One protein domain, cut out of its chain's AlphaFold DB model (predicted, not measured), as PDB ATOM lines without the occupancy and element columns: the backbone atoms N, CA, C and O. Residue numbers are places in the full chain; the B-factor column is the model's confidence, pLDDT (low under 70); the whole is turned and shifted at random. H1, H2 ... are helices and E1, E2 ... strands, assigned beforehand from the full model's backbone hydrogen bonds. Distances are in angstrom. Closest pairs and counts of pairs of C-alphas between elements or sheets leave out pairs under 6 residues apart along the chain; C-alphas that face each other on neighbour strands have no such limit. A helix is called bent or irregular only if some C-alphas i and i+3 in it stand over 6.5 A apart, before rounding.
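This is residues 307 to 461 of the 469 residues of an uncharacterized protein of Candidatus Pacearchaeota archaeon (UniProt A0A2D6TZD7). A strongly twisted slab of six strands forms the body, with H2 and H5 packed over one face and H4 over the opposite face, while H1 only grazes the sheet. At one side the chain swings away from this body in a long excursion through H3 and the small hairpin of E2 and E3, and E3 is the element farthest from the mean of the C-alphas. The printed part has 155 residues with six named helices and eight named strands, in the order H1 E1 H2 H3 E2 E3 E4 H4 E5 H5 E6 E7 H6 E8, and its class is mixed, helices and strands. The large sheet is mixed, in the order E4 E1 E5 E7 E6 E8; E2 and E3 make a separate antiparallel sheet. The whole is compact, with a radius of gyration of the C-alphas of 15.8 A and spans of 45 by 37 by 25 A.

In the large sheet, E4 is residues 373 to 377, 13.0 A long, E1 is residues 319 to 323, 12.9 A, and E5 is residues 394 to 399, 17.1 A. E7, residues 427 to 434, is 17.3 A long and bends by 77 degrees at residue 430. E6 is residues 421 to 424 and E8 residues 453 to 455, ending at C-alpha 455 (250.940, 244.740, 313.867). H2, residues 327 to 338, is the longest helix, 16.3 A. H4 is residues 379 to 388, 13.3 A, and is irregular: C-alphas 380 and 383 are 7.8 A apart. H5 is residues 408 to 414, 11.3 A, and H6 is residues 438 to 441. H1, residues 307 to 314, begins at C-alpha 307 (258.062, 225.746, 312.171) and is 10.5 A long. H3 is residues 341 to 349, 12.2 A, E2 residues 355 to 357 and E3 residues 360 to 362.

E4 and E8 are the edge strands of the large sheet. E4 and E1 are parallel, with N 322 and O 375 2.8 A apart, and so are E1 and E5, with N 321 and O 396 at 2.7 A. E5 and E7 are antiparallel, with N 397 and O 431 at 2.8 A. E6 and E7 form a hairpin, with N 422 and O 432 at 2.8 A. E6 and E8 are parallel, with N 423 and O 454 at 3.0 A. These pairs are within hydrogen-bond range. H4 lies over E5 at a height of 8.1 A over the sheet and runs along the strands, at 10 degrees to E5 on the local plane; its closest C-alphas to E5 are those of Lys 382 and Tyr 397, 6.7 A apart. On the opposite face H2 lies over E1 at a height of 9.1 A and runs slantwise to the strands. H5, on the same face as H2, runs across the strands at a height of 8.8 A, only just over E7, on which 3 of its 7 C-alphas fall. E4, H4, E5 make a split strand-helix-strand unit, two strands running the same way with another between them, here E1; its crossover is right-handed. E5, H5, E6, with E7 between, make another, left-handed. H6 is not on the sheet; it is close to H4 but not clearly touching, with the C-alphas of Pro 386 and Trp 440 closest at 7.0 A. H3 is not on the sheet, and is only just apart from H2, closest 8.4 A. In the hairpin of E2 and E3, N 362 and O 355 are within range at 2.9 A; the closest C-alphas of H1 and E2 are those of Ala 313 and Lys 357, 7.5 A apart. Every O i to N i+4 pair is within range in H1, H2 and H3, against 1 of 6 in H4 and 0 of 3 in H5, where O i to N i+3 gives 5 of 7 and 4 of 4; H6 is too short for an O i to N i+4 pair.

The two C-alphas farthest apart are those of Asn 349 and Lys 447, 45.6 A. The printed part has no cut. The link from H6 to E8, 11 residues, is long. The mean pLDDT of the printed part is 79.0; it is under 70 at residues 307 to 310, 342, 344 to 370, 443 to 447 and 461.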
ATOM      1  N   CYS A 307     257.238 224.572 311.886       54.00
ATOM      2  CA  CYS A 307     258.062 225.746 312.171       54.00
ATOM      3  C   CYS A 307     257.675 226.511 313.444       54.00
ATOM      4  O   CYS A 307     258.550 226.776 314.256       54.00
ATOM      5  N   TYR A 308     256.411 226.895 313.678       63.44
ATOM      6  CA  TYR A 308     256.124 227.727 314.861       63.44
ATOM      7  C   TYR A 308     256.256 226.941 316.168       63.44
ATOM      8  O   TYR A 308     256.778 227.477 317.138       63.44
ATOM      9  N   GLY A 309     255.800 225.686 316.216       62.00
ATOM     10  CA  GLY A 309     255.971 224.834 317.396       62.00
ATOM     11  C   GLY A 309     257.447 224.665 317.769       62.00
ATOM     12  O   GLY A 309     257.794 224.764 318.944       62.00
ATOM     13  N   GLU A 310     258.314 224.502 316.768       66.62
ATOM     14  CA  GLU A 310     259.767 224.475 316.931       66.62
ATOM     15  C   GLU A 310     260.325 225.827 317.396       66.62
ATOM     16  O   GLU A 310     261.062 225.873 318.381       66.62
ATOM     17  N   ILE A 311     259.927 226.939 316.766       74.44
ATOM     18  CA  ILE A 311     260.358 228.285 317.179       74.44
ATOM     19  C   ILE A 311     259.921 228.562 318.622       74.44
ATOM     20  O   ILE A 311     260.709 229.013 319.452       74.44
ATOM     21  N   LEU A 312     258.686 228.217 318.978       74.81
ATOM     22  CA  LEU A 312     258.173 228.344 320.335       74.81
ATOM     23  C   LEU A 312     258.933 227.438 321.314       74.81
ATOM     24  O   LEU A 312     259.250 227.871 322.415       74.81
ATOM     25  N   ALA A 313     259.272 226.204 320.938       70.81
ATOM     26  CA  ALA A 313     260.082 225.325 321.783       70.81
ATOM     27  C   ALA A 313     261.489 225.900 322.026       70.81
ATOM     28  O   ALA A 313     261.988 225.847 323.150       70.81
ATOM     29  N   ASN A 314     262.089 226.507 321.002       78.31
ATOM     30  CA  ASN A 314     263.387 227.184 321.073       78.31
ATOM     31  C   ASN A 314     263.320 228.562 321.747       78.31
ATOM     32  O   ASN A 314     264.354 229.172 322.001       78.31
ATOM     33  N   THR A 315     262.115 229.059 322.037       82.69
ATOM     34  CA  THR A 315     261.901 230.331 322.738       82.69
ATOM     35  C   THR A 315     262.253 230.220 324.208       82.69
ATOM     36  O   THR A 315     262.571 231.230 324.812       82.69
ATOM     37  N   PHE A 316     262.181 229.028 324.808       79.25
ATOM     38  CA  PHE A 316     262.402 228.866 326.242       79.25
ATOM     39  C   PHE A 316     263.866 228.504 326.552       79.25
ATOM     40  O   PHE A 316     264.370 227.527 325.995       79.25
ATOM     41  N   PRO A 317     264.537 229.230 327.470       82.38
ATOM     42  CA  PRO A 317     264.007 230.306 328.318       82.38
ATOM     43  C   PRO A 317     263.699 231.600 327.544       82.38
ATOM     44  O   PRO A 317     264.498 232.051 326.729       82.38
ATOM     45  N   PHE A 318     262.526 232.193 327.816       86.06
ATOM     46  CA  PHE A 318     262.025 233.352 327.073       86.06
ATOM     47  C   PHE A 318     262.837 234.598 327.401       86.06
ATOM     48  O   PHE A 318     262.785 235.084 328.532       86.06
ATOM     49  N   LYS A 319     263.588 235.111 326.424       95.50
ATOM     50  CA  LYS A 319     264.462 236.269 326.629       95.50
ATOM     51  C   LYS A 319     263.761 237.585 326.323       95.50
ATOM     52  O   LYS A 319     263.143 237.756 325.269       95.50
ATOM     53  N   VAL A 320     263.932 238.523 327.243       97.25
ATOM     54  CA  VAL A 320     263.440 239.894 327.185       97.25
ATOM     55  C   VAL A 320     264.640 240.831 327.232       97.25
ATOM     56  O   VAL A 320     265.357 240.922 328.229       97.25
ATOM     57  N   TYR A 321     264.858 241.531 326.132       98.19
ATOM     58  CA  TYR A 321     265.889 242.536 325.965       98.19
ATOM     59  C   TYR A 321     265.309 243.903 326.331       98.19
ATOM     60  O   TYR A 321     264.368 244.376 325.698       98.19
ATOM     61  N   ILE A 322     265.853 244.527 327.370       97.81
ATOM     62  CA  ILE A 322     265.412 245.836 327.849       97.81
ATOM     63  C   ILE A 322     266.385 246.892 327.324       97.81
ATOM     64  O   ILE A 322     267.567 246.881 327.683       97.81
ATOM     65  N   GLY A 323     265.880 247.796 326.487       97.19
ATOM     66  CA  GLY A 323     266.632 248.927 325.954       97.19
ATOM     67  C   GLY A 323     266.821 250.008 327.010       97.19
ATOM     68  O   GLY A 323     265.862 250.701 327.349       97.19
ATOM     69  N   THR A 324     268.041 250.148 327.535       96.44
ATOM     70  CA  THR A 324     268.438 251.241 328.436       96.44
ATOM     71  C   THR A 324     269.944 251.257 328.687       96.44
ATOM     72  O   THR A 324     270.599 250.218 328.668       96.44
ATOM     73  N   ASN A 325     270.475 252.436 329.017       94.81
ATOM     74  CA  ASN A 325     271.841 252.610 329.522       94.81
ATOM     75  C   ASN A 325     271.889 252.735 331.059       94.81
ATOM     76  O   ASN A 325     272.961 252.879 331.647       94.81
ATOM     77  N   SER A 326     270.731 252.687 331.723       96.06
ATOM     78  CA  SER A 326     270.572 252.891 333.161       96.06
ATOM     79  C   SER A 326     270.223 251.578 333.856       96.06
ATOM     80  O   SER A 326     269.176 250.970 333.630       96.06
ATOM     81  N   LYS A 327     271.091 251.154 334.779       95.81
ATOM     82  CA  LYS A 327     270.864 249.953 335.600       95.81
ATOM     83  C   LYS A 327     269.602 250.071 336.466       95.81
ATOM     84  O   LYS A 327     268.950 249.060 336.744       95.81
ATOM     85  N   ASN A 328     269.257 251.290 336.880       95.12
ATOM     86  CA  ASN A 328     268.058 251.556 337.672       95.12
ATOM     87  C   ASN A 328     266.796 251.348 336.829       95.12
ATOM     88  O   ASN A 328     265.898 250.624 337.256       95.12
ATOM     89  N   ASP A 329     266.766 251.888 335.607       94.62
ATOM     90  CA  ASP A 329     265.627 251.717 334.698       94.62
ATOM     91  C   ASP A 329     265.473 250.256 334.261       94.62
ATOM     92  O   ASP A 329     264.359 249.730 334.237       94.62
ATOM     93  N   PHE A 330     266.592 249.558 334.025       96.19
ATOM     94  CA  PHE A 330     266.602 248.118 333.759       96.19
ATOM     95  C   PHE A 330     265.940 247.326 334.892       96.19
ATOM     96  O   PHE A 330     265.055 246.501 334.654       96.19
ATOM     97  N   THR A 331     266.357 247.591 336.133       95.31
ATOM     98  CA  THR A 331     265.846 246.890 337.320       95.31
ATOM     99  C   THR A 331     264.360 247.178 337.523       95.31
ATOM    100  O   THR A 331     263.578 246.240 337.675       95.31
ATOM    101  N   ARG A 332     263.948 248.449 337.418       93.62
ATOM    102  CA  ARG A 332     262.544 248.868 337.535       93.62
ATOM    103  C   ARG A 332     261.654 248.188 336.491       93.62
ATOM    104  O   ARG A 332     260.600 247.656 336.838       93.62
ATOM    105  N   CYS A 333     262.068 248.186 335.224       92.81
ATOM    106  CA  CYS A 333     261.311 247.559 334.139       92.81
ATOM    107  C   CYS A 333     261.192 246.038 334.348       92.81
ATOM    108  O   CYS A 333     260.088 245.487 334.316       92.81
ATOM    109  N   LYS A 334     262.306 245.370 334.677       94.44
ATOM    110  CA  LYS A 334     262.338 243.937 335.006       94.44
ATOM    111  C   LYS A 334     261.371 243.579 336.135       94.44
ATOM    112  O   LYS A 334     260.608 242.622 336.009       94.44
ATOM    113  N   GLU A 335     261.394 244.322 337.239       91.62
ATOM    114  CA  GLU A 335     260.509 244.076 338.384       91.62
ATOM    115  C   GLU A 335     259.037 244.212 338.007       91.62
ATOM    116  O   GLU A 335     258.219 243.394 338.425       91.62
ATOM    117  N   LYS A 336     258.691 245.194 337.171       88.06
ATOM    118  CA  LYS A 336     257.316 245.383 336.695       88.06
ATOM    119  C   LYS A 336     256.850 244.236 335.814       88.06
ATOM    120  O   LYS A 336     255.779 243.695 336.066       88.06
ATOM    121  N   ILE A 337     257.681 243.797 334.870       89.50
ATOM    122  CA  ILE A 337     257.383 242.622 334.040       89.50
ATOM    123  C   ILE A 337     257.199 241.377 334.916       89.50
ATOM    124  O   ILE A 337     256.314 240.560 334.653       89.50
ATOM    125  N   LEU A 338     258.012 241.218 335.968       87.81
ATOM    126  CA  LEU A 338     257.931 240.097 336.908       87.81
ATOM    127  C   LEU A 338     256.714 240.169 337.847       87.81
ATOM    128  O   LEU A 338     256.172 239.126 338.225       87.81
ATOM    129  N   ASN A 339     256.239 241.366 338.180       85.12
ATOM    130  CA  ASN A 339     255.130 241.587 339.102       85.12
ATOM    131  C   ASN A 339     253.753 241.562 338.413       85.12
ATOM    132  O   ASN A 339     252.939 242.467 338.581       85.12
ATOM    133  N   ASN A 340     253.486 240.510 337.637       81.44
ATOM    134  CA  ASN A 340     252.163 240.265 337.069       81.44
ATOM    135  C   ASN A 340     251.347 239.350 338.002       81.44
ATOM    136  O   ASN A 340     251.715 238.193 338.227       81.44
ATOM    137  N   ASN A 341     250.242 239.867 338.547       71.94
ATOM    138  CA  ASN A 341     249.421 239.161 339.537       71.94
ATOM    139  C   ASN A 341     248.828 237.853 338.999       71.94
ATOM    140  O   ASN A 341     248.856 236.844 339.707       71.94
ATOM    141  N   ASP A 342     248.343 237.848 337.758       67.25
ATOM    142  CA  ASP A 342     247.691 236.681 337.159       67.25
ATOM    143  C   ASP A 342     248.687 235.551 336.909       67.25
ATOM    144  O   ASP A 342     248.441 234.407 337.307       67.25
ATOM    145  N   ARG A 343     249.864 235.870 336.356       72.44
ATOM    146  CA  ARG A 343     250.954 234.903 336.188       72.44
ATOM    147  C   ARG A 343     251.446 234.381 337.528       72.44
ATOM    148  O   ARG A 343     251.632 233.177 337.686       72.44
ATOM    149  N   ASN A 344     251.643 235.254 338.512       69.94
ATOM    150  CA  ASN A 344     252.122 234.852 339.835       69.94
ATOM    151  C   ASN A 344     251.101 233.949 340.543       69.94
ATOM    152  O   ASN A 344     251.470 232.920 341.119       69.94
ATOM    153  N   TYR A 345     249.810 234.273 340.436       65.31
ATOM    154  CA  TYR A 345     248.722 233.423 340.909       65.31
ATOM    155  C   TYR A 345     248.707 232.076 340.179       65.31
ATOM    156  O   TYR A 345     248.608 231.026 340.818       65.31
ATOM    157  N   PHE A 346     248.852 232.077 338.854       61.69
ATOM    158  CA  PHE A 346     248.909 230.859 338.054       61.69
ATOM    159  C   PHE A 346     250.083 229.958 338.449       61.69
ATOM    160  O   PHE A 346     249.886 228.775 338.731       61.69
ATOM    161  N   MET A 347     251.290 230.521 338.532       63.31
ATOM    162  CA  MET A 347     252.516 229.803 338.880       63.31
ATOM    163  C   MET A 347     252.458 229.218 340.294       63.31
ATOM    164  O   MET A 347     252.925 228.103 340.512       63.31
ATOM    165  N   LYS A 348     251.831 229.919 341.249       65.00
ATOM    166  CA  LYS A 348     251.629 229.419 342.620       65.00
ATOM    167  C   LYS A 348     250.670 228.226 342.678       65.00
ATOM    168  O   LYS A 348     250.844 227.333 343.505       65.00
ATOM    169  N   ASN A 349     249.651 228.214 341.820       57.19
ATOM    170  CA  ASN A 349     248.574 227.224 341.858       57.19
ATOM    171  C   ASN A 349     248.769 226.045 340.889       57.19
ATOM    172  O   ASN A 349     248.023 225.066 340.964       57.19
ATOM    173  N   THR A 350     249.766 226.105 340.006       54.25
ATOM    174  CA  THR A 350     249.990 225.091 338.969       54.25
ATOM    175  C   THR A 350     251.180 224.213 339.319       54.25
ATOM    176  O   THR A 350     252.336 224.614 339.219       54.25
ATOM    177  N   ARG A 351     250.901 222.966 339.715       52.97
ATOM    178  CA  ARG A 351     251.930 221.929 339.857       52.97
ATOM    179  C   ARG A 351     252.171 221.293 338.494       52.97
ATOM    180  O   ARG A 351     251.445 220.379 338.102       52.97
ATOM    181  N   TYR A 352     253.177 221.768 337.773       52.16
ATOM    182  CA  TYR A 352     253.629 221.103 336.558       52.16
ATOM    183  C   TYR A 352     254.240 219.748 336.925       52.16
ATOM    184  O   TYR A 352     255.324 219.685 337.492       52.16
ATOM    185  N   LYS A 353     253.524 218.657 336.644       43.16
ATOM    186  CA  LYS A 353     254.051 217.290 336.807       43.16
ATOM    187  C   LYS A 353     254.522 216.669 335.494       43.16
ATOM    188  O   LYS A 353     255.149 215.618 335.523       43.16
ATOM    189  N   LYS A 354     254.162 217.266 334.353       42.75
ATOM    190  CA  LYS A 354     254.412 216.726 333.013       42.75
ATOM    191  C   LYS A 354     254.594 217.883 332.036       42.75
ATOM    192  O   LYS A 354     253.652 218.646 331.824       42.75
ATOM    193  N   TYR A 355     255.788 218.019 331.476       41.66
ATOM    194  CA  TYR A 355     256.046 218.844 330.300       41.66
ATOM    195  C   TYR A 355     256.371 217.902 329.145       41.66
ATOM    196  O   TYR A 355     256.903 216.814 329.358       41.66
ATOM    197  N   TYR A 356     256.033 218.299 327.927       40.62
ATOM    198  CA  TYR A 356     256.332 217.489 326.764       40.62
ATOM    199  C   TYR A 356     257.148 218.312 325.765       40.62
ATOM    200  O   TYR A 356     256.826 219.472 325.519       40.62
ATOM    201  N   LYS A 357     258.175 217.700 325.164       41.56
ATOM    202  CA  LYS A 357     258.985 218.277 324.076       41.56
ATOM    203  C   LYS A 357     259.034 217.268 322.928       41.56
ATOM    204  O   LYS A 357     259.372 216.114 323.162       41.56
ATOM    205  N   TYR A 358     258.677 217.676 321.708       38.34
ATOM    206  CA  TYR A 358     258.680 216.810 320.510       38.34
ATOM    207  C   TYR A 358     257.895 215.488 320.643       38.34
ATOM    208  O   TYR A 358     258.325 214.451 320.155       38.34
ATOM    209  N   GLY A 359     256.766 215.489 321.348       35.28
ATOM    210  CA  GLY A 359     255.964 214.281 321.590       35.28
ATOM    211  C   GLY A 359     256.430 213.434 322.777       35.28
ATOM    212  O   GLY A 359     255.694 212.555 323.217       35.28
ATOM    213  N   TRP A 360     257.598 213.726 323.355       31.12
ATOM    214  CA  TRP A 360     258.164 212.972 324.470       31.12
ATOM    215  C   TRP A 360     257.748 213.579 325.808       31.12
ATOM    216  O   TRP A 360     257.887 214.786 326.017       31.12
ATOM    217  N   GLU A 361     257.245 212.743 326.723       40.56
ATOM    218  CA  GLU A 361     257.023 213.114 328.122       40.56
ATOM    219  C   GLU A 361     258.390 213.359 328.772       40.56
ATOM    220  O   GLU A 361     259.091 212.428 329.168       40.56
ATOM    221  N   LEU A 362     258.779 214.628 328.880       40.34
ATOM    222  CA  LEU A 362     259.914 215.004 329.701       40.34
ATOM    223  C   LEU A 362     259.422 215.001 331.148       40.34
ATOM    224  O   LEU A 362     258.852 215.973 331.647       40.34
ATOM    225  N   LYS A 363     259.632 213.873 331.829       38.53
ATOM    226  CA  LYS A 363     259.632 213.839 333.291       38.53
ATOM    227  C   LYS A 363     260.825 214.667 333.762       38.53
ATOM    228  O   LYS A 363     261.919 214.138 333.919       38.53
ATOM    229  N   SER A 364     260.637 215.970 333.931       42.56
ATOM    230  CA  SER A 364     261.562 216.778 334.713       42.56
ATOM    231  C   SER A 364     260.888 217.148 336.028       42.56
ATOM    232  O   SER A 364     259.757 217.633 336.053       42.56
ATOM    233  N   ASP A 365     261.617 216.983 337.131       42.19
ATOM    234  CA  ASP A 365     261.244 217.541 338.440       42.19
ATOM    235  C   ASP A 365     261.273 219.086 338.441       42.19
ATOM    236  O   ASP A 365     260.973 219.743 339.437       42.19
ATOM    237  N   ILE A 366     261.630 219.682 337.300       45.47
ATOM    238  CA  ILE A 366     261.802 221.108 337.073       45.47
ATOM    239  C   ILE A 366     261.127 221.432 335.739       45.47
ATOM    240  O   ILE A 366     261.773 221.518 334.693       45.47
ATOM    241  N   ALA A 367     259.800 221.538 335.733       46.19
ATOM    242  CA  ALA A 367     259.113 222.127 334.589       46.19
ATOM    243  C   ALA A 367     259.678 223.536 334.326       46.19
ATOM    244  O   ALA A 367     260.020 224.227 335.297       46.19
ATOM    245  N   PRO A 368     259.784 223.977 333.057       50.19
ATOM    246  CA  PRO A 368     260.274 225.312 332.753       50.19
ATOM    247  C   PRO A 368     259.408 226.323 333.499       50.19
ATOM    248  O   PRO A 368     258.192 226.399 333.317       50.19
ATOM    249  N   ARG A 369     260.034 227.068 334.411       55.44
ATOM    250  CA  ARG A 369     259.357 228.180 335.062       55.44
ATOM    251  C   ARG A 369     259.130 229.219 333.967       55.44
ATOM    252  O   ARG A 369     260.090 229.595 333.302       55.44
ATOM    253  N   PHE A 370     257.889 229.666 333.776       67.19
ATOM    254  CA  PHE A 370     257.539 230.796 332.904       67.19
ATOM    255  C   PHE A 370     258.060 232.104 333.522       67.19
ATOM    256  O   PHE A 370     257.307 232.984 333.928       67.19
ATOM    257  N   ILE A 371     259.376 232.178 333.685       78.06
ATOM    258  CA  ILE A 371     260.127 233.300 334.219       78.06
ATOM    259  C   ILE A 371     261.035 233.735 333.074       78.06
ATOM    260  O   ILE A 371     261.889 232.946 332.665       78.06
ATOM    261  N   PRO A 372     260.837 234.942 332.527       85.69
ATOM    262  CA  PRO A 372     261.691 235.436 331.466       85.69
ATOM    263  C   PRO A 372     263.126 235.650 331.953       85.69
ATOM    264  O   PRO A 372     263.365 236.004 333.113       85.69
ATOM    265  N   GLU A 373     264.078 235.481 331.046       93.44
ATOM    266  CA  GLU A 373     265.447 235.951 331.222       93.44
ATOM    267  C   GLU A 373     265.553 237.386 330.715       93.44
ATOM    268  O   GLU A 373     265.015 237.716 329.663       93.44
ATOM    269  N   PHE A 374     266.252 238.245 331.454       97.19
ATOM    270  CA  PHE A 374     266.345 239.667 331.132       97.19
ATOM    271  C   PHE A 374     267.765 240.038 330.738       97.19
ATOM    272  O   PHE A 374     268.706 239.751 331.479       97.19
ATOM    273  N   VAL A 375     267.905 240.725 329.609       97.75
ATOM    274  CA  VAL A 375     269.186 241.195 329.078       97.75
ATOM    275  C   VAL A 375     269.099 242.703 328.871       97.75
ATOM    276  O   VAL A 375     268.185 243.185 328.212       97.75
ATOM    277  N   MET A 376     270.025 243.463 329.451       97.75
ATOM    278  CA  MET A 376     270.126 244.905 329.207       97.75
ATOM    279  C   MET A 376     270.879 245.136 327.898       97.75
ATOM    280  O   MET A 376     271.936 244.532 327.701       97.75
ATOM    281  N   ILE A 377     270.359 245.992 327.023       97.75
ATOM    282  CA  ILE A 377     271.015 246.356 325.762       97.75
ATOM    283  C   ILE A 377     270.933 247.860 325.506       97.75
ATOM    284  O   ILE A 377     270.020 248.529 325.991       97.75
ATOM    285  N   ASP A 378     271.854 248.369 324.687       95.81
ATOM    286  CA  ASP A 378     271.722 249.704 324.101       95.81
ATOM    287  C   ASP A 378     270.455 249.737 323.217       95.81
ATOM    288  O   ASP A 378     270.329 248.890 322.322       95.81
ATOM    289  N   PRO A 379     269.519 250.686 323.432       93.50
ATOM    290  CA  PRO A 379     268.326 250.851 322.600       93.50
ATOM    291  C   PRO A 379     268.606 250.931 321.092       93.50
ATOM    292  O   PRO A 379     267.778 250.498 320.285       93.50
ATOM    293  N   ASN A 380     269.772 251.450 320.696       92.81
ATOM    294  CA  ASN A 380     270.174 251.566 319.293       92.81
ATOM    295  C   ASN A 380     270.447 250.201 318.642       92.81
ATOM    296  O   ASN A 380     270.276 250.051 317.434       92.81
ATOM    297  N   ASN A 381     270.780 249.185 319.444       92.31
ATOM    298  CA  ASN A 381     271.121 247.836 318.983       92.31
ATOM    299  C   ASN A 381     269.921 246.876 319.024       92.31
ATOM    300  O   ASN A 381     270.079 245.660 318.909       92.31
ATOM    301  N   LYS A 382     268.691 247.380 319.190       92.81
ATOM    302  CA  LYS A 382     267.496 246.526 319.308       92.81
ATOM    303  C   LYS A 382     267.257 245.608 318.106       92.81
ATOM    304  O   LYS A 382     266.714 244.525 318.271       92.81
ATOM    305  N   PHE A 383     267.700 245.977 316.905       92.12
ATOM    306  CA  PHE A 383     267.574 245.110 315.724       92.12
ATOM    307  C   PHE A 383     268.692 244.065 315.590       92.12
ATOM    308  O   PHE A 383     268.584 243.183 314.742       92.12
ATOM    309  N   ASP A 384     269.697 244.083 316.472       92.94
ATOM    310  CA  ASP A 384     270.690 243.007 316.589       92.94
ATOM    311  C   ASP A 384     270.187 241.838 317.447       92.94
ATOM    312  O   ASP A 384     270.836 240.792 317.519       92.94
ATOM    313  N   ILE A 385     269.024 241.979 318.093       95.62
ATOM    314  CA  ILE A 385     268.441 240.972 318.988       95.62
ATOM    315  C   ILE A 385     268.363 239.571 318.372       95.62
ATOM    316  O   ILE A 385     268.762 238.630 319.060       95.62
ATOM    317  N   PRO A 386     267.943 239.371 317.107       94.75
ATOM    318  CA  PRO A 386     267.974 238.052 316.482       94.75
ATOM    319  C   PRO A 386     269.349 237.386 316.570       94.75
ATOM    320  O   PRO A 386     269.445 236.221 316.955       94.75
ATOM    321  N   LYS A 387     270.425 238.140 316.322       93.50
ATOM    322  CA  LYS A 387     271.807 237.669 316.447       93.50
ATOM    323  C   LYS A 387     272.214 237.472 317.910       93.50
ATOM    324  O   LYS A 387     272.799 236.442 318.231       93.50
ATOM    325  N   LEU A 388     271.878 238.411 318.801       94.06
ATOM    326  CA  LEU A 388     272.139 238.305 320.247       94.06
ATOM    327  C   LEU A 388     271.400 237.123 320.893       94.06
ATOM    328  O   LEU A 388     271.831 236.606 321.924       94.06
ATOM    329  N   ASN A 389     270.291 236.689 320.295       94.00
ATOM    330  CA  ASN A 389     269.545 235.508 320.705       94.00
ATOM    331  C   ASN A 389     269.988 234.236 319.968       94.00
ATOM    332  O   ASN A 389     269.272 233.236 319.986       94.00
ATOM    333  N   ASN A 390     271.152 234.263 319.308       93.31
ATOM    334  CA  ASN A 390     271.709 233.157 318.530       93.31
ATOM    335  C   ASN A 390     270.743 232.608 317.467       93.31
ATOM    336  O   ASN A 390     270.740 231.412 317.184       93.31
ATOM    337  N   TYR A 391     269.919 233.482 316.888       92.69
ATOM    338  CA  TYR A 391     268.887 233.151 315.906       92.69
ATOM    339  C   TYR A 391     267.924 232.053 316.382       92.69
ATOM    340  O   TYR A 391     267.472 231.244 315.578       92.69
ATOM    341  N   GLY A 392     267.646 231.983 317.690       89.56
ATOM    342  CA  GLY A 392     266.788 230.968 318.305       89.56
ATOM    343  C   GLY A 392     265.443 231.526 318.766       89.56
ATOM    344  O   GLY A 392     265.397 232.577 319.393       89.56
ATOM    345  N   GLY A 393     264.355 230.814 318.479       89.62
ATOM    346  CA  GLY A 393     263.017 231.080 318.995       89.62
ATOM    347  C   GLY A 393     262.474 232.498 318.795       89.62
ATOM    348  O   GLY A 393     262.864 233.224 317.879       89.62
ATOM    349  N   PHE A 394     261.550 232.877 319.677       93.06
ATOM    350  CA  PHE A 394     261.086 234.246 319.849       93.06
ATOM    351  C   PHE A 394     261.884 234.968 320.939       93.06
ATOM    352  O   PHE A 394     262.375 234.359 321.891       93.06
ATOM    353  N   SER A 395     261.964 236.289 320.835       96.44
ATOM    354  CA  SER A 395     262.399 237.148 321.939       96.44
ATOM    355  C   SER A 395     261.686 238.489 321.885       96.44
ATOM    356  O   SER A 395     261.119 238.851 320.855       96.44
ATOM    357  N   VAL A 396     261.694 239.219 322.994       96.69
ATOM    358  CA  VAL A 396     261.045 240.530 323.078       96.69
ATOM    359  C   VAL A 396     262.086 241.607 323.310       96.69
ATOM    360  O   VAL A 396     262.940 241.456 324.174       96.69
ATOM    361  N   TYR A 397     261.978 242.705 322.575       97.00
ATOM    362  CA  TYR A 397     262.515 243.996 322.972       97.00
ATOM    363  C   TYR A 397     261.443 244.807 323.687       97.00
ATOM    364  O   TYR A 397     260.297 244.845 323.237       97.00
ATOM    365  N   THR A 398     261.832 245.499 324.750       95.31
ATOM    366  CA  THR A 398     261.036 246.565 325.359       95.31
ATOM    367  C   THR A 398     261.942 247.727 325.745       95.31
ATOM    368  O   THR A 398     263.000 247.521 326.341       95.31
ATOM    369  N   ASP A 399     261.535 248.960 325.463       93.94
ATOM    370  CA  ASP A 399     262.149 250.134 326.077       93.94
ATOM    371  C   ASP A 399     261.906 250.075 327.594       93.94
ATOM    372  O   ASP A 399     260.824 249.690 328.053       93.94
ATOM    373  N   SER A 400     262.920 250.429 328.385       93.50
ATOM    374  CA  SER A 400     262.813 250.477 329.848       93.50
ATOM    375  C   SER A 400     261.738 251.437 330.368       93.50
ATOM    376  O   SER A 400     261.265 251.279 331.498       93.50
ATOM    377  N   ASN A 401     261.331 252.406 329.545       88.44
ATOM    378  CA  ASN A 401     260.310 253.388 329.874       88.44
ATOM    379  C   ASN A 401     258.880 252.863 329.697       88.44
ATOM    380  O   ASN A 401     257.942 253.546 330.100       88.44
ATOM    381  N   ILE A 402     258.685 251.664 329.142       87.81
ATOM    382  CA  ILE A 402     257.364 251.040 329.033       87.81
ATOM    383  C   ILE A 402     256.905 250.520 330.395       87.81
ATOM    384  O   ILE A 402     257.616 249.787 331.092       87.81
ATOM    385  N   LYS A 403     255.666 250.853 330.754       82.94
ATOM    386  CA  LYS A 403     254.983 250.301 331.915       82.94
ATOM    387  C   LYS A 403     254.171 249.078 331.485       82.94
ATOM    388  O   LYS A 403     253.183 249.159 330.765       82.94
ATOM    389  N   TRP A 404     254.598 247.921 331.976       81.50
ATOM    390  CA  TRP A 404     253.933 246.646 331.729       81.50
ATOM    391  C   TRP A 404     252.767 246.440 332.699       81.50
ATOM    392  O   TRP A 404     252.981 246.108 333.864       81.50
ATOM    393  N   ASP A 405     251.542 246.631 332.205       76.94
ATOM    394  CA  ASP A 405     250.296 246.341 332.936       76.94
ATOM    395  C   ASP A 405     249.694 244.962 332.545       76.94
ATOM    396  O   ASP A 405     248.851 244.423 333.261       76.94
ATOM    397  N   ARG A 406     250.163 244.355 331.442       77.69
ATOM    398  CA  ARG A 406     249.793 243.003 330.967       77.69
ATOM    399  C   ARG A 406     250.966 242.027 331.071       77.69
ATOM    400  O   ARG A 406     252.108 242.438 331.282       77.69
ATOM    401  N   ASP A 407     250.697 240.728 330.954       81.75
ATOM    402  CA  ASP A 407     251.763 239.721 330.969       81.75
ATOM    403  C   ASP A 407     252.538 239.730 329.640       81.75
ATOM    404  O   ASP A 407     251.959 239.618 328.564       81.75
ATOM    405  N   ILE A 408     253.867 239.819 329.712       85.50
ATOM    406  CA  ILE A 408     254.758 239.825 328.545       85.50
ATOM    407  C   ILE A 408     254.653 238.550 327.698       85.50
ATOM    408  O   ILE A 408     254.910 238.587 326.496       85.50
ATOM    409  N   PHE A 409     254.248 237.420 328.291       81.12
ATOM    410  CA  PHE A 409     254.022 236.177 327.547       81.12
ATOM    411  C   PHE A 409     252.840 236.266 326.575       81.12
ATOM    412  O   PHE A 409     252.804 235.500 325.610       81.12
ATOM    413  N   GLU A 410     251.906 237.202 326.772       80.12
ATOM    414  CA  GLU A 410     250.809 237.427 325.828       80.12
ATOM    415  C   GLU A 410     251.318 237.845 324.446       80.12
ATOM    416  O   GLU A 410     250.676 237.534 323.446       80.12
ATOM    417  N   LEU A 411     252.506 238.460 324.354       84.88
ATOM    418  CA  LEU A 411     253.083 238.817 323.060       84.88
ATOM    419  C   LEU A 411     253.253 237.606 322.140       84.88
ATOM    420  O   LEU A 411     253.143 237.750 320.930       84.88
ATOM    421  N   LEU A 412     253.434 236.396 322.677       82.25
ATOM    422  CA  LEU A 412     253.554 235.177 321.873       82.25
ATOM    423  C   LEU A 412     252.289 234.867 321.046       82.25
ATOM    424  O   LEU A 412     252.386 234.129 320.068       82.25
ATOM    425  N   PHE A 413     251.121 235.442 321.359       75.75
ATOM    426  CA  PHE A 413     249.951 235.370 320.471       75.75
ATOM    427  C   PHE A 413     250.176 236.112 319.148       75.75
ATOM    428  O   PHE A 413     249.606 235.750 318.124       75.75
ATOM    429  N   PHE A 414     251.062 237.101 319.136       80.38
ATOM    430  CA  PHE A 414     251.387 237.888 317.954       80.38
ATOM    431  C   PHE A 414     252.666 237.411 317.262       80.38
ATOM    432  O   PHE A 414     253.153 238.084 316.365       80.38
ATOM    433  N   GLY A 415     253.232 236.261 317.638       82.25
ATOM    434  CA  GLY A 415     254.373 235.676 316.930       82.25
ATOM    435  C   GLY A 415     253.942 234.945 315.660       82.25
ATOM    436  O   GLY A 415     252.924 234.254 315.648       82.25
ATOM    437  N   HIS A 416     254.741 234.988 314.594       79.62
ATOM    438  CA  HIS A 416     254.439 234.262 313.356       79.62
ATOM    439  C   HIS A 416     255.697 233.629 312.754       79.62
ATOM    440  O   HIS A 416     256.753 234.251 312.725       79.62
ATOM    441  N   SER A 417     255.589 232.393 312.254       75.19
ATOM    442  CA  SER A 417     256.729 231.613 311.735       75.19
ATOM    443  C   SER A 417     257.352 232.219 310.476       75.19
ATOM    444  O   SER A 417     258.557 232.110 310.267       75.19
ATOM    445  N   LYS A 418     256.530 232.885 309.659       76.88
ATOM    446  CA  LYS A 418     256.934 233.541 308.401       76.88
ATOM    447  C   LYS A 418     257.126 235.058 308.487       76.88
ATOM    448  O   LYS A 418     257.411 235.666 307.469       76.88
ATOM    449  N   LYS A 419     256.899 235.677 309.650       85.31
ATOM    450  CA  LYS A 419     257.124 237.121 309.829       85.31
ATOM    451  C   LYS A 419     258.424 237.308 310.600       85.31
ATOM    452  O   LYS A 419     258.750 236.475 311.448       85.31
ATOM    453  N   ALA A 420     259.154 238.375 310.302       89.12
ATOM    454  CA  ALA A 420     260.420 238.700 310.942       89.12
ATOM    455  C   ALA A 420     260.208 239.173 312.385       89.12
ATOM    456  O   ALA A 420     260.920 238.751 313.299       89.12
ATOM    457  N   PHE A 421     259.220 240.044 312.591       91.81
ATOM    458  CA  PHE A 421     258.886 240.592 313.898       91.81
ATOM    459  C   PHE A 421     257.478 241.194 313.925       91.81
ATOM    460  O   PHE A 421     256.861 241.435 312.886       91.81
ATOM    461  N   SER A 422     256.996 241.465 315.133       90.25
ATOM    462  CA  SER A 422     255.731 242.142 315.390       90.25
ATOM    463  C   SER A 422     255.981 243.400 316.210       90.25
ATOM    464  O   SER A 422     256.703 243.342 317.206       90.25
ATOM    465  N   ARG A 423     255.404 244.532 315.802       90.00
ATOM    466  CA  ARG A 423     255.546 245.835 316.478       90.00
ATOM    467  C   ARG A 423     254.285 246.678 316.325       90.00
ATOM    468  O   ARG A 423     253.434 246.365 315.496       90.00
ATOM    469  N   PHE A 424     254.166 247.749 317.098       84.75
ATOM    470  CA  PHE A 424     253.112 248.733 316.860       84.75
ATOM    471  C   PHE A 424     253.466 249.644 315.679       84.75
ATOM    472  O   PHE A 424     254.639 249.821 315.343       84.75
ATOM    473  N   GLU A 425     252.442 250.213 315.049       75.94
ATOM    474  CA  GLU A 425     252.575 251.109 313.903       75.94
ATOM    475  C   GLU A 425     253.514 252.282 314.227       75.94
ATOM    476  O   GLU A 425     253.303 253.026 315.182       75.94
ATOM    477  N   ASP A 426     254.611 252.371 313.470       74.00
ATOM    478  CA  ASP A 426     255.676 253.374 313.607       74.00
ATOM    479  C   ASP A 426     256.312 253.525 315.002       74.00
ATOM    480  O   ASP A 426     257.012 254.502 315.272       74.00
ATOM    481  N   ASN A 427     256.161 252.522 315.872       83.06
ATOM    482  CA  ASN A 427     256.755 252.506 317.202       83.06
ATOM    483  C   ASN A 427     257.545 251.212 317.440       83.06
ATOM    484  O   ASN A 427     257.029 250.098 317.358       83.06
ATOM    485  N   ASP A 428     258.818 251.396 317.783       87.94
ATOM    486  CA  ASP A 428     259.781 250.327 318.030       87.94
ATOM    487  C   ASP A 428     260.131 250.220 319.532       87.94
ATOM    488  O   ASP A 428     261.254 249.835 319.864       87.94
ATOM    489  N   ASP A 429     259.236 250.636 320.435       90.56
ATOM    490  CA  ASP A 429     259.417 250.541 321.890       90.56
ATOM    491  C   ASP A 429     259.152 249.125 322.388       90.56
ATOM    492  O   ASP A 429     259.753 248.712 323.370       90.56
ATOM    493  N   ILE A 430     258.259 248.384 321.731       92.94
ATOM    494  CA  ILE A 430     257.999 246.969 322.000       92.94
ATOM    495  C   ILE A 430     258.062 246.227 320.675       92.94
ATOM    496  O   ILE A 430     257.349 246.565 319.729       92.94
ATOM    497  N   ILE A 431     258.907 245.202 320.611       94.31
ATOM    498  CA  ILE A 431     259.046 244.364 319.420       94.31
ATOM    499  C   ILE A 431     259.105 242.906 319.850       94.31
ATOM    500  O   ILE A 431     259.938 242.530 320.671       94.31
ATOM    501  N   LEU A 432     258.261 242.068 319.262       94.75
ATOM    502  CA  LEU A 432     258.408 240.619 319.330       94.75
ATOM    503  C   LEU A 432     259.178 240.143 318.099       94.75
ATOM    504  O   LEU A 432     258.663 240.193 316.988       94.75
ATOM    505  N   PHE A 433     260.389 239.642 318.287       94.88
ATOM    506  CA  PHE A 433     261.207 239.094 317.212       94.88
ATOM    507  C   PHE A 433     260.938 237.609 317.014       94.88
ATOM    508  O   PHE A 433     261.007 236.840 317.970       94.88
ATOM    509  N   ASN A 434     260.746 237.193 315.763       92.94
ATOM    510  CA  ASN A 434     261.028 235.827 315.336       92.94
ATOM    511  C   ASN A 434     262.522 235.740 314.998       92.94
ATOM    512  O   ASN A 434     262.935 236.043 313.877       92.94
ATOM    513  N   CYS A 435     263.352 235.340 315.959       93.12
ATOM    514  CA  CYS A 435     264.804 235.299 315.773       93.12
ATOM    515  C   CYS A 435     265.241 234.208 314.784       93.12
ATOM    516  O   CYS A 435     266.351 234.271 314.259       93.12
ATOM    517  N   GLN A 436     264.372 233.231 314.511       90.19
ATOM    518  CA  GLN A 436     264.600 232.155 313.544       90.19
ATOM    519  C   GLN A 436     264.196 232.517 312.109       90.19
ATOM    520  O   GLN A 436     264.404 231.704 311.206       90.19
ATOM    521  N   TYR A 437     263.646 233.712 311.863       88.88
ATOM    522  CA  TYR A 437     263.309 234.133 310.505       88.88
ATOM    523  C   TYR A 437     264.565 234.187 309.624       88.88
ATOM    524  O   TYR A 437     265.547 234.854 309.955       88.88
ATOM    525  N   LEU A 438     264.539 233.485 308.485       82.75
ATOM    526  CA  LEU A 438     265.716 233.327 307.621       82.75
ATOM    527  C   LEU A 438     266.257 234.666 307.115       82.75
ATOM    528  O   LEU A 438     267.472 234.806 306.971       82.75
ATOM    529  N   GLY A 439     265.381 235.657 306.913       84.50
ATOM    530  CA  GLY A 439     265.760 236.990 306.447       84.50
ATOM    531  C   GLY A 439     266.866 237.634 307.286       84.50
ATOM    532  O   GLY A 439     267.765 238.243 306.717       84.50
ATOM    533  N   TRP A 440     266.901 237.405 308.605       86.50
ATOM    534  CA  TRP A 440     267.914 237.985 309.501       86.50
ATOM    535  C   TRP A 440     269.359 237.626 309.150       86.50
ATOM    536  O   TRP A 440     270.274 238.356 309.519       86.50
ATOM    537  N   LYS A 441     269.589 236.507 308.453       79.44
ATOM    538  CA  LYS A 441     270.937 236.083 308.042       79.44
ATOM    539  C   LYS A 441     271.403 236.738 306.742       79.44
ATOM    540  O   LYS A 441     272.594 236.699 306.447       79.44
ATOM    541  N   TYR A 442     270.480 237.301 305.966       77.06
ATOM    542  CA  TYR A 442     270.726 237.734 304.587       77.06
ATOM    543  C   TYR A 442     270.327 239.188 304.322       77.06
ATOM    544  O   TYR A 442     270.596 239.703 303.239       77.06
ATOM    545  N   THR A 443     269.687 239.851 305.285       69.00
ATOM    546  CA  THR A 443     269.140 241.193 305.110       69.00
ATOM    547  C   THR A 443     269.377 242.080 306.327       69.00
ATOM    548  O   THR A 443     269.613 241.604 307.437       69.00
ATOM    549  N   THR A 444     269.320 243.386 306.096       67.50
ATOM    550  CA  THR A 444     269.379 244.439 307.116       67.50
ATOM    551  C   THR A 444     267.976 245.007 307.342       67.50
ATOM    552  O   THR A 444     267.100 244.850 306.490       67.50
ATOM    553  N   LYS A 445     267.722 245.633 308.502       66.50
ATOM    554  CA  LYS A 445     266.370 246.074 308.908       66.50
ATOM    555  C   LYS A 445     265.651 246.890 307.823       66.50
ATOM    556  O   LYS A 445     264.470 246.677 307.581       66.50
ATOM    557  N   ASP A 446     266.374 247.808 307.190       64.81
ATOM    558  CA  ASP A 446     265.924 248.728 306.137       64.81
ATOM    559  C   ASP A 446     265.362 248.036 304.885       64.81
ATOM    560  O   ASP A 446     264.786 248.698 304.026       64.81
ATOM    561  N   LYS A 447     265.504 246.711 304.791       66.44
ATOM    562  CA  LYS A 447     265.043 245.900 303.665       66.44
ATOM    563  C   LYS A 447     263.858 244.991 303.989       66.44
ATOM    564  O   LYS A 447     263.377 244.329 303.073       66.44
ATOM    565  N   PHE A 448     263.401 244.919 305.244       76.75
ATOM    566  CA  PHE A 448     262.144 244.229 305.543       76.75
ATOM    567  C   PHE A 448     260.978 245.071 305.036       76.75
ATOM    568  O   PHE A 448     260.884 246.263 305.335       76.75
ATOM    569  N   VAL A 449     260.104 244.443 304.260       74.44
ATOM    570  CA  VAL A 449     258.893 245.082 303.736       74.44
ATOM    571  C   VAL A 449     257.754 244.948 304.747       74.44
ATOM    572  O   VAL A 449     257.852 244.173 305.699       74.44
ATOM    573  N   GLU A 450     256.652 245.679 304.563       70.94
ATOM    574  CA  GLU A 450     255.477 245.566 305.447       70.94
ATOM    575  C   GLU A 450     254.972 244.119 305.568       70.94
ATOM    576  O   GLU A 450     254.564 243.695 306.647       70.94
ATOM    577  N   ASP A 451     255.108 243.322 304.505       75.06
ATOM    578  CA  ASP A 451     254.746 241.903 304.501       75.06
ATOM    579  C   ASP A 451     255.600 241.036 305.440       75.06
ATOM    580  O   ASP A 451     255.190 239.925 305.779       75.06
ATOM    581  N   ASP A 452     256.749 241.512 305.919       80.25
ATOM    582  CA  ASP A 452     257.564 240.809 306.913       80.25
ATOM    583  C   ASP A 452     257.140 241.121 308.358       80.25
ATOM    584  O   ASP A 452     257.647 240.495 309.294       80.25
ATOM    585  N   ILE A 453     256.217 242.067 308.561       85.31
ATOM    586  CA  ILE A 453     255.885 242.643 309.868       85.31
ATOM    587  C   ILE A 453     254.429 242.325 310.233       85.31
ATOM    588  O   ILE A 453     253.535 242.356 309.390       85.31
ATOM    589  N   LEU A 454     254.171 242.012 311.505       83.75
ATOM    590  CA  LEU A 454     252.812 241.904 312.051       83.75
ATOM    591  C   LEU A 454     252.528 243.068 313.017       83.75
ATOM    592  O   LEU A 454     253.391 243.448 313.811       83.75
ATOM    593  N   LYS A 455     251.320 243.636 312.974       84.69
ATOM    594  CA  LYS A 455     250.940 244.740 313.867       84.69
ATOM    595  C   LYS A 455     250.619 244.223 315.274       84.69
ATOM    596  O   LYS A 455     249.862 243.269 315.429       84.69
ATOM    597  N   LEU A 456     251.190 244.858 316.298       84.62
ATOM    598  CA  LEU A 456     250.785 244.675 317.695       84.62
ATOM    599  C   LEU A 456     249.614 245.611 318.036       84.62
ATOM    600  O   LEU A 456     249.577 246.733 317.532       84.62
ATOM    601  N   PRO A 457     248.694 245.207 318.927       79.69
ATOM    602  CA  PRO A 457     247.653 246.097 319.431       79.69
ATOM    603  C   PRO A 457     248.207 247.287 320.235       79.69
ATOM    604  O   PRO A 457     249.104 247.126 321.063       79.69
ATOM    605  N   GLU A 458     247.603 248.470 320.076       77.31
ATOM    606  CA  GLU A 458     248.031 249.725 320.731       77.31
ATOM    607  C   GLU A 458     248.100 249.628 322.260       77.31
ATOM    608  O   GLU A 458     248.938 250.249 322.908       77.31
ATOM    609  N   HIS A 459     247.209 248.850 322.877       74.38
ATOM    610  CA  HIS A 459     247.079 248.835 324.330       74.38
ATOM    611  C   HIS A 459     248.283 248.236 325.071       74.38
ATOM    612  O   HIS A 459     248.381 248.428 326.281       74.38
ATOM    613  N   TYR A 460     249.216 247.591 324.366       73.25
ATOM    614  CA  TYR A 460     250.513 247.201 324.926       73.25
ATOM    615  C   TYR A 460     251.474 248.391 325.116       73.25
ATOM    616  O   TYR A 460     252.425 248.273 325.877       73.25
ATOM    617  N   LEU A 461     251.211 249.549 324.494       68.44
ATOM    618  CA  LEU A 461     252.028 250.768 324.587       68.44
ATOM    619  C   LEU A 461     251.441 251.860 325.493       68.44
ATOM    620  O   LEU A 461     252.050 252.917 325.654       68.44
TER     621      LEU A 461